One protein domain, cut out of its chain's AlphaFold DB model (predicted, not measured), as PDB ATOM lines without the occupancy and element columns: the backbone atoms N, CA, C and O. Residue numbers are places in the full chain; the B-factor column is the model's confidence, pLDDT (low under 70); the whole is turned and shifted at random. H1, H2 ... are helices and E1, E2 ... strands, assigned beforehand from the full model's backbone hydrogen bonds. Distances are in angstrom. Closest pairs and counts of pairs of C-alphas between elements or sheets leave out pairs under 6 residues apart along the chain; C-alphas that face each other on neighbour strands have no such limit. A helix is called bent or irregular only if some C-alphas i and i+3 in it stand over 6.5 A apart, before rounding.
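AT A GLANCE: This is residues 56 to 123 of the 125 residues of an uncharacterized protein of Coleofasciculus chthonoplastes PCC 7420 (UniProt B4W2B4). A two-stranded hairpin, E1 and E2, and a shorter helix, H1, follow one another along one side of a single long helix, H2, which folds back past both of them. E2 is the strand next to H2, E1 lies beyond E2, and H1 crosses H2 at a slant; H2 makes the length of the rod. The printed part has 68 residues, with two named strands and then two named helices in the order E1, E2, H1, H2; the sheet E1 - E2 is antiparallel and the class is mostly helix. The whole is only just loose, close to extended, with a radius of gyration of the C-alphas of 16.0 A, and the C-alphas span 54 by 18 by 15 A.

IN THESE COORDINATES: Find C-alpha 56 at (113.846, 148.953, 157.403), where strand E1, residues 56 to 60, begins; it is 12.7 A from first to last C-alpha. Strand E2 is residues 63 to 68, and runs 16.6 A from C-alpha 63 at (105.161, 143.105, 148.873). Next look at helix H1, residues 70 to 85, 22.6 A long. Helix H2, residues 90 to 121, runs 47.1 A and ends with C-alpha 121 at (94.750, 139.686, 143.081). Neither helix is bent.

HOW THE PARTS SIT: Start at the hairpin of E1 and E2, whose directions stand at 147 degrees. Look at N 58 and O 65, 2.8 A apart, and N 63 and O 60, 2.9 A apart, both within hydrogen-bond range; C-alphas 57 and 66 face each other at 4.8 A. From E2 go to H2: 12 pairs of their C-alphas are within 8 A, the closest being those of Leu 65 and Asn 110, 5.6 A apart. E1 and H2 are apart. E1 and H1 are apart too, but only just, at 8.2 A. H1 and H2 touch, with residues 76 to 79 of H1 and 92 to 99 of H2 alone; their closest C-alphas are those of Ile 76 and Leu 96, 6.8 A apart. They run opposite ways at a steep tilt of 45 degrees. In H2 every O i to N i+4 pair is within hydrogen-bond range; in H1 11 of 12 are.

THE WHOLE: The two C-alphas farthest apart are those of Leu 86 and Ser 123, 54.0 A. The printed part has no cut, and the links E1 to E2, E2 to H1 and H1 to H2 are tight. The mean pLDDT of the printed part is 92.1; look at residues 121 to 123, of which 121 belongs to H2, for the model's low confidence, under 70.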
ATOM      1  N   CYS A  56     113.390 149.369 158.718       95.88
ATOM      2  CA  CYS A  56     113.846 148.953 157.403       95.88
ATOM      3  C   CYS A  56     112.655 148.443 156.582       95.88
ATOM      4  O   CYS A  56     111.742 147.817 157.129       95.88
ATOM      5  N   ILE A  57     112.684 148.694 155.273       95.88
ATOM      6  CA  ILE A  57     111.719 148.151 154.317       95.88
ATOM      7  C   ILE A  57     112.447 147.132 153.443       95.88
ATOM      8  O   ILE A  57     113.427 147.460 152.779       95.88
ATOM      9  N   GLU A  58     111.940 145.907 153.422       93.94
ATOM     10  CA  GLU A  58     112.405 144.821 152.563       93.94
ATOM     11  C   GLU A  58     111.313 144.486 151.545       93.94
ATOM     12  O   GLU A  58     110.138 144.402 151.892       93.94
ATOM     13  N   LEU A  59     111.680 144.287 150.280       93.69
ATOM     14  CA  LEU A  59     110.733 143.871 149.250       93.69
ATOM     15  C   LEU A  59     110.775 142.347 149.105       93.69
ATOM     16  O   LEU A  59     111.804 141.796 148.718       93.69
ATOM     17  N   VAL A  60     109.659 141.670 149.379       90.50
ATOM     18  CA  VAL A  60     109.545 140.207 149.271       90.50
ATOM     19  C   VAL A  60     108.331 139.863 148.424       90.50
ATOM     20  O   VAL A  60     107.216 140.252 148.757       90.50
ATOM     21  N   GLU A  61     108.548 139.155 147.313       88.88
ATOM     22  CA  GLU A  61     107.483 138.772 146.366       88.88
ATOM     23  C   GLU A  61     106.638 139.974 145.889       88.88
ATOM     24  O   GLU A  61     105.432 139.872 145.691       88.88
ATOM     25  N   GLY A  62     107.269 141.146 145.739       89.19
ATOM     26  CA  GLY A  62     106.586 142.386 145.347       89.19
ATOM     27  C   GLY A  62     105.798 143.073 146.470       89.19
ATOM     28  O   GLY A  62     105.169 144.097 146.223       89.19
ATOM     29  N   ILE A  63     105.854 142.558 147.702       90.94
ATOM     30  CA  ILE A  63     105.161 143.105 148.873       90.94
ATOM     31  C   ILE A  63     106.187 143.759 149.814       90.94
ATOM     32  O   ILE A  63     107.175 143.110 150.176       90.94
ATOM     33  N   PRO A  64     105.988 145.022 150.238       93.81
ATOM     34  CA  PRO A  64     106.874 145.654 151.206       93.81
ATOM     35  C   PRO A  64     106.652 145.065 152.605       93.81
ATOM     36  O   PRO A  64     105.530 145.030 153.115       93.81
ATOM     37  N   LEU A  65     107.742 144.624 153.228       94.06
ATOM     38  CA  LEU A  65     107.813 144.160 154.606       94.06
ATOM     39  C   LEU A  65     108.594 145.163 155.448       94.06
ATOM     40  O   LEU A  65     109.718 145.535 155.128       94.06
ATOM     41  N   PHE A  66     107.998 145.566 156.560       96.00
ATOM     42  CA  PHE A  66     108.570 146.488 157.524       96.00
ATOM     43  C   PHE A  66     109.198 145.698 158.666       96.00
ATOM     44  O   PHE A  66     108.568 144.805 159.241       96.00
ATOM     45  N   ARG A  67     110.443 146.021 159.004       94.69
ATOM     46  CA  ARG A  67     111.201 145.374 160.081       94.69
ATOM     47  C   ARG A  67     111.920 146.425 160.909       94.69
ATOM     48  O   ARG A  67     112.238 147.493 160.400       94.69
ATOM     49  N   ALA A  68     112.216 146.118 162.165       95.44
ATOM     50  CA  ALA A  68     113.148 146.929 162.940       95.44
ATOM     51  C   ALA A  68     114.498 147.011 162.210       95.44
ATOM     52  O   ALA A  68     114.946 146.029 161.613       95.44
ATOM     53  N   SER A  69     115.149 148.168 162.235       96.62
ATOM     54  CA  SER A  69     116.478 148.325 161.649       96.62
ATOM     55  C   SER A  69     117.537 147.550 162.429       96.62
ATOM     56  O   SER A  69     117.294 147.082 163.541       96.62
ATOM     57  N   ILE A  70     118.730 147.425 161.848       95.31
ATOM     58  CA  ILE A  70     119.858 146.735 162.483       95.31
ATOM     59  C   ILE A  70     120.183 147.370 163.839       95.31
ATOM     60  O   ILE A  70     120.284 146.654 164.825       95.31
ATOM     61  N   THR A  71     120.224 148.702 163.924       94.75
ATOM     62  CA  THR A  71     120.498 149.422 165.178       94.75
ATOM     63  C   THR A  71     119.484 149.093 166.276       94.75
ATOM     64  O   THR A  71     119.855 148.885 167.430       94.75
ATOM     65  N   VAL A  72     118.196 149.000 165.928       96.38
ATOM     66  CA  VAL A  72     117.151 148.604 166.882       96.38
ATOM     67  C   VAL A  72     117.310 147.136 167.289       96.38
ATOM     68  O   VAL A  72     117.231 146.813 168.473       96.38
ATOM     69  N   GLN A  73     117.578 146.246 166.331       96.44
ATOM     70  CA  GLN A  73     117.808 144.823 166.601       96.44
ATOM     71  C   GLN A  73     119.029 144.598 167.508       96.44
ATOM     72  O   GLN A  73     118.965 143.791 168.431       96.44
ATOM     73  N   GLU A  74     120.121 145.333 167.299       96.69
ATOM     74  CA  GLU A  74     121.326 145.287 168.134       96.69
ATOM     75  C   GLU A  74     121.043 145.723 169.574       96.69
ATOM     76  O   GLU A  74     121.510 145.076 170.519       96.69
ATOM     77  N   ARG A  75     120.230 146.770 169.768       96.69
ATOM     78  CA  ARG A  75     119.816 147.196 171.111       96.69
ATOM     79  C   ARG A  75     118.979 146.126 171.810       96.69
ATOM     80  O   ARG A  75     119.269 145.799 172.961       96.69
ATOM     81  N   ILE A  76     118.007 145.538 171.112       96.69
ATOM     82  CA  ILE A  76     117.196 144.430 171.640       96.69
ATOM     83  C   ILE A  76     118.100 143.255 172.031       96.69
ATOM     84  O   ILE A  76     118.011 142.758 173.153       96.69
ATOM     85  N   ASN A  77     119.017 142.848 171.150       96.81
ATOM     86  CA  ASN A  77     119.948 141.752 171.422       96.81
ATOM     87  C   ASN A  77     120.831 142.043 172.640       96.81
ATOM     88  O   ASN A  77     121.004 141.169 173.483       96.81
ATOM     89  N   THR A  78     121.313 143.277 172.789       96.94
ATOM     90  CA  THR A  78     122.113 143.694 173.951       96.94
ATOM     91  C   THR A  78     121.341 143.517 175.262       96.94
ATOM     92  O   THR A  78     121.884 142.999 176.240       96.94
ATOM     93  N   LEU A  79     120.067 143.916 175.294       96.31
ATOM     94  CA  LEU A  79     119.202 143.760 176.468       96.31
ATOM     95  C   LEU A  79     118.917 142.282 176.770       96.31
ATOM     96  O   LEU A  79     118.994 141.863 177.923       96.31
ATOM     97  N   LEU A  80     118.661 141.470 175.741       96.00
ATOM     98  CA  LEU A  80     118.434 140.029 175.893       96.00
ATOM     99  C   LEU A  80     119.690 139.293 176.382       96.00
ATOM    100  O   LEU A  80     119.609 138.447 177.270       96.00
ATOM    101  N   GLU A  81     120.863 139.623 175.842       97.06
ATOM    102  CA  GLU A  81     122.140 139.073 176.304       97.06
ATOM    103  C   GLU A  81     122.444 139.475 177.747       97.06
ATOM    104  O   GLU A  81     122.967 138.667 178.520       97.06
ATOM    105  N   LYS A  82     122.115 140.716 178.124       96.62
ATOM    106  CA  LYS A  82     122.253 141.178 179.503       96.62
ATOM    107  C   LYS A  82     121.342 140.378 180.430       96.62
ATOM    108  O   LYS A  82     121.853 139.848 181.412       96.62
ATOM    109  N   GLN A  83     120.065 140.207 180.079       95.12
ATOM    110  CA  GLN A  83     119.078 139.451 180.860       95.12
ATOM    111  C   GLN A  83     119.517 138.006 181.153       95.12
ATOM    112  O   GLN A  83     119.235 137.475 182.225       95.12
ATOM    113  N   GLN A  84     120.235 137.365 180.223       94.62
ATOM    114  CA  GLN A  84     120.768 136.009 180.421       94.62
ATOM    115  C   GLN A  84     121.883 135.941 181.472       94.62
ATOM    116  O   GLN A  84     122.092 134.893 182.081       94.62
ATOM    117  N   LYS A  85     122.631 137.032 181.661       95.19
ATOM    118  CA  LYS A  85     123.785 137.096 182.569       95.19
ATOM    119  C   LYS A  85     123.401 137.665 183.930       95.19
ATOM    120  O   LYS A  85     123.909 137.213 184.952       95.19
ATOM    121  N   LEU A  86     122.552 138.687 183.931       93.19
ATOM    122  CA  LEU A  86     122.168 139.478 185.094       93.19
ATOM    123  C   LEU A  86     120.710 139.934 184.939       93.19
ATOM    124  O   LEU A  86     120.277 140.192 183.817       93.19
ATOM    125  N   PRO A  87     119.961 140.094 186.042       93.38
ATOM    126  CA  PRO A  87     118.640 140.699 185.970       93.38
ATOM    127  C   PRO A  87     118.738 142.115 185.391       93.38
ATOM    128  O   PRO A  87     119.655 142.879 185.716       93.38
ATOM    129  N   LEU A  88     117.792 142.441 184.515       96.00
ATOM    130  CA  LEU A  88     117.623 143.792 183.998       96.00
ATOM    131  C   LEU A  88     117.087 144.698 185.106       96.00
ATOM    132  O   LEU A  88     116.445 144.237 186.050       96.00
ATOM    133  N   ASN A  89     117.376 145.993 185.013       96.69
ATOM    134  CA  ASN A  89     116.673 146.958 185.853       96.69
ATOM    135  C   ASN A  89     115.273 147.249 185.272       96.69
ATOM    136  O   ASN A  89     114.982 146.905 184.128       96.69
ATOM    137  N   ASN A  90     114.419 147.919 186.047       96.50
ATOM    138  CA  ASN A  90     113.038 148.202 185.634       96.50
ATOM    139  C   ASN A  90     112.942 148.989 184.314       96.50
ATOM    140  O   ASN A  90     112.013 148.773 183.544       96.50
ATOM    141  N   GLU A  91     113.881 149.903 184.050       96.50
ATOM    142  CA  GLU A  91     113.884 150.702 182.819       96.50
ATOM    143  C   GLU A  91     114.208 149.833 181.599       96.50
ATOM    144  O   GLU A  91     113.572 149.964 180.560       96.50
ATOM    145  N   GLU A  92     115.157 148.911 181.740       96.69
ATOM    146  CA  GLU A  92     115.562 147.967 180.699       96.69
ATOM    147  C   GLU A  92     114.494 146.901 180.423       96.69
ATOM    148  O   GLU A  92     114.282 146.524 179.270       96.69
ATOM    149  N   GLU A  93     113.800 146.425 181.461       96.56
ATOM    150  CA  GLU A  93     112.643 145.535 181.293       96.56
ATOM    151  C   GLU A  93     111.515 146.246 180.546       96.56
ATOM    152  O   GLU A  93     110.991 145.721 179.563       96.56
ATOM    153  N   GLN A  94     111.201 147.479 180.952       96.69
ATOM    154  CA  GLN A  94     110.205 148.298 180.271       96.69
ATOM    155  C   GLN A  94     110.614 148.596 178.820       96.69
ATOM    156  O   GLN A  94     109.771 148.577 177.926       96.69
ATOM    157  N   GLU A  95     111.898 148.848 178.561       97.00
ATOM    158  CA  GLU A  95     112.424 149.052 177.212       97.00
ATOM    159  C   GLU A  95     112.183 147.819 176.323       97.00
ATOM    160  O   GLU A  95     111.684 147.959 175.202       97.00
ATOM    161  N   LEU A  96     112.466 146.609 176.821       96.25
ATOM    162  CA  LEU A  96     112.183 145.360 176.103       96.25
ATOM    163  C   LEU A  96     110.688 145.144 175.851       96.25
ATOM    164  O   LEU A  96     110.311 144.716 174.755       96.25
ATOM    165  N   ASP A  97     109.834 145.452 176.827       95.69
ATOM    166  CA  ASP A  97     108.381 145.351 176.669       95.69
ATOM    167  C   ASP A  97     107.862 146.293 175.571       95.69
ATOM    168  O   ASP A  97     107.021 145.900 174.756       95.69
ATOM    169  N   LEU A  98     108.408 147.508 175.483       96.69
ATOM    170  CA  LEU A  98     108.068 148.463 174.427       96.69
ATOM    171  C   LEU A  98     108.571 148.007 173.048       96.69
ATOM    172  O   LEU A  98     107.847 148.124 172.058       96.69
ATOM    173  N   TYR A  99     109.775 147.431 172.960       96.50
ATOM    174  CA  TYR A  99     110.257 146.839 171.705       96.50
ATOM    175  C   TYR A  99     109.373 145.685 171.223       96.50
ATOM    176  O   TYR A  99     109.153 145.537 170.019       96.50
ATOM    177  N   LYS A 100     108.820 144.899 172.146       93.56
ATOM    178  CA  LYS A 100     107.873 143.830 171.823       93.56
ATOM    179  C   LYS A 100     106.549 144.366 171.279       93.56
ATOM    180  O   LYS A 100     106.010 143.792 170.336       93.56
ATOM    181  N   GLU A 101     106.043 145.472 171.826       94.56
ATOM    182  CA  GLU A 101     104.849 146.145 171.292       94.56
ATOM    183  C   GLU A 101     105.072 146.612 169.844       94.56
ATOM    184  O   GLU A 101     104.208 146.427 168.982       94.56
ATOM    185  N   ILE A 102     106.258 147.156 169.554       94.94
ATOM    186  CA  ILE A 102     106.645 147.573 168.200       94.94
ATOM    187  C   ILE A 102     106.728 146.373 167.251       94.94
ATOM    188  O   ILE A 102     106.212 146.459 166.138       94.94
ATOM    189  N   ASP A 103     107.337 145.257 167.664       93.94
ATOM    190  CA  ASP A 103     107.414 144.042 166.838       93.94
ATOM    191  C   ASP A 103     106.015 143.504 166.487       93.94
ATOM    192  O   ASP A 103     105.707 143.261 165.315       93.94
ATOM    193  N   ASP A 104     105.119 143.430 167.478       92.88
ATOM    194  CA  ASP A 104     103.718 143.051 167.273       92.88
ATOM    195  C   ASP A 104     103.010 144.005 166.291       92.88
ATOM    196  O   ASP A 104     102.247 143.563 165.417       92.88
ATOM    197  N   TYR A 105     103.278 145.311 166.393       94.44
ATOM    198  CA  TYR A 105     102.719 146.330 165.508       94.44
ATOM    199  C   TYR A 105     103.238 146.202 164.068       94.44
ATOM    200  O   TYR A 105     102.442 146.186 163.126       94.44
ATOM    201  N   LEU A 106     104.548 146.039 163.869       94.50
ATOM    202  CA  LEU A 106     105.139 145.799 162.548       94.50
ATOM    203  C   LEU A 106     104.595 144.505 161.930       94.50
ATOM    204  O   LEU A 106     104.220 144.478 160.755       94.50
ATOM    205  N   GLY A 107     104.445 143.449 162.733       93.50
ATOM    206  CA  GLY A 107     103.804 142.205 162.320       93.50
ATOM    207  C   GLY A 107     102.349 142.396 161.879       93.50
ATOM    208  O   GLY A 107     101.908 141.775 160.905       93.50
ATOM    209  N   PHE A 108     101.593 143.268 162.552       94.12
ATOM    210  CA  PHE A 108     100.247 143.652 162.127       94.12
ATOM    211  C   PHE A 108     100.254 144.388 160.779       94.12
ATOM    212  O   PHE A 108      99.472 144.022 159.896       94.12
ATOM    213  N   ILE A 109     101.135 145.377 160.595       94.00
ATOM    214  CA  ILE A 109     101.258 146.124 159.334       94.00
ATOM    215  C   ILE A 109     101.604 145.175 158.186       94.00
ATOM    216  O   ILE A 109     100.889 145.150 157.187       94.00
ATOM    217  N   ASN A 110     102.605 144.312 158.364       94.75
ATOM    218  CA  ASN A 110     103.025 143.342 157.351       94.75
ATOM    219  C   ASN A 110     101.883 142.411 156.926       94.75
ATOM    220  O   ASN A 110     101.652 142.203 155.735       94.75
ATOM    221  N   ARG A 111     101.120 141.874 157.887       92.69
ATOM    222  CA  ARG A 111      99.945 141.038 157.587       92.69
ATOM    223  C   ARG A 111      98.858 141.831 156.871       92.69
ATOM    224  O   ARG A 111      98.245 141.301 155.954       92.69
ATOM    225  N   THR A 112      98.619 143.073 157.283       92.12
ATOM    226  CA  THR A 112      97.605 143.943 156.674       92.12
ATOM    227  C   THR A 112      97.950 144.231 155.221       92.12
ATOM    228  O   THR A 112      97.147 143.941 154.342       92.12
ATOM    229  N   VAL A 113      99.168 144.707 154.964       91.44
ATOM    230  CA  VAL A 113      99.675 144.991 153.619       91.44
ATOM    231  C   VAL A 113      99.615 143.737 152.748       91.44
ATOM    232  O   VAL A 113      99.007 143.766 151.681       91.44
ATOM    233  N   ARG A 114     100.141 142.601 153.226       90.00
ATOM    234  CA  ARG A 114     100.087 141.330 152.491       90.00
ATOM    235  C   ARG A 114      98.657 140.916 152.148       90.00
ATOM    236  O   ARG A 114      98.389 140.515 151.021       90.00
ATOM    237  N   ASN A 115      97.742 140.998 153.110       90.06
ATOM    238  CA  ASN A 115      96.351 140.607 152.896       90.06
ATOM    239  C   ASN A 115      95.644 141.531 151.896       90.06
ATOM    240  O   ASN A 115      94.834 141.047 151.113       90.06
ATOM    241  N   LEU A 116      95.958 142.831 151.892       89.69
ATOM    242  CA  LEU A 116      95.413 143.767 150.906       89.69
ATOM    243  C   LEU A 116      95.829 143.375 149.483       89.69
ATOM    244  O   LEU A 116      94.961 143.274 148.622       89.69
ATOM    245  N   TYR A 117      97.109 143.066 149.257       86.12
ATOM    246  CA  TYR A 117      97.582 142.608 147.945       86.12
ATOM    247  C   TYR A 117      96.959 141.272 147.521       86.12
ATOM    248  O   TYR A 117      96.540 141.118 146.377       86.12
ATOM    249  N   LEU A 118      96.845 140.307 148.438       81.88
ATOM    250  CA  LEU A 118      96.223 139.016 148.125       81.88
ATOM    251  C   LEU A 118      94.739 139.147 147.761       81.88
ATOM    252  O   LEU A 118      94.279 138.456 146.857       81.88
ATOM    253  N   ASN A 119      94.002 140.035 148.431       80.62
ATOM    254  CA  ASN A 119      92.588 140.268 148.136       80.62
ATOM    255  C   ASN A 119      92.383 141.043 146.821       80.62
ATOM    256  O   ASN A 119      91.389 140.816 146.135       80.62
ATOM    257  N   GLN A 120      93.318 141.926 146.449       72.06
ATOM    258  CA  GLN A 120      93.303 142.595 145.142       72.06
ATOM    259  C   GLN A 120      93.473 141.576 144.009       72.06
ATOM    260  O   GLN A 120      92.622 141.495 143.134       72.06
ATOM    261  N   ASN A 121      94.473 140.697 144.108       61.38
ATOM    262  CA  ASN A 121      94.750 139.686 143.081       61.38
ATOM    263  C   ASN A 121      93.649 138.613 142.938       61.38
ATOM    264  O   ASN A 121      93.608 137.909 141.935       61.38
ATOM    265  N   GLN A 122      92.769 138.453 143.933       57.38
ATOM    266  CA  GLN A 122      91.596 137.569 143.842       57.38
ATOM    267  C   GLN A 122      90.402 138.212 143.128       57.38
ATOM    268  O   GLN A 122      89.474 137.500 142.761       57.38
ATOM    269  N   SER A 123      90.407 139.535 142.950       53.25
ATOM    270  CA  SER A 123      89.333 140.278 142.276       53.25
ATOM    271  C   SER A 123      89.544 140.382 140.758       53.25
ATOM    272  O   SER A 123      88.627 140.783 140.049       53.25
TER     273      SER A 123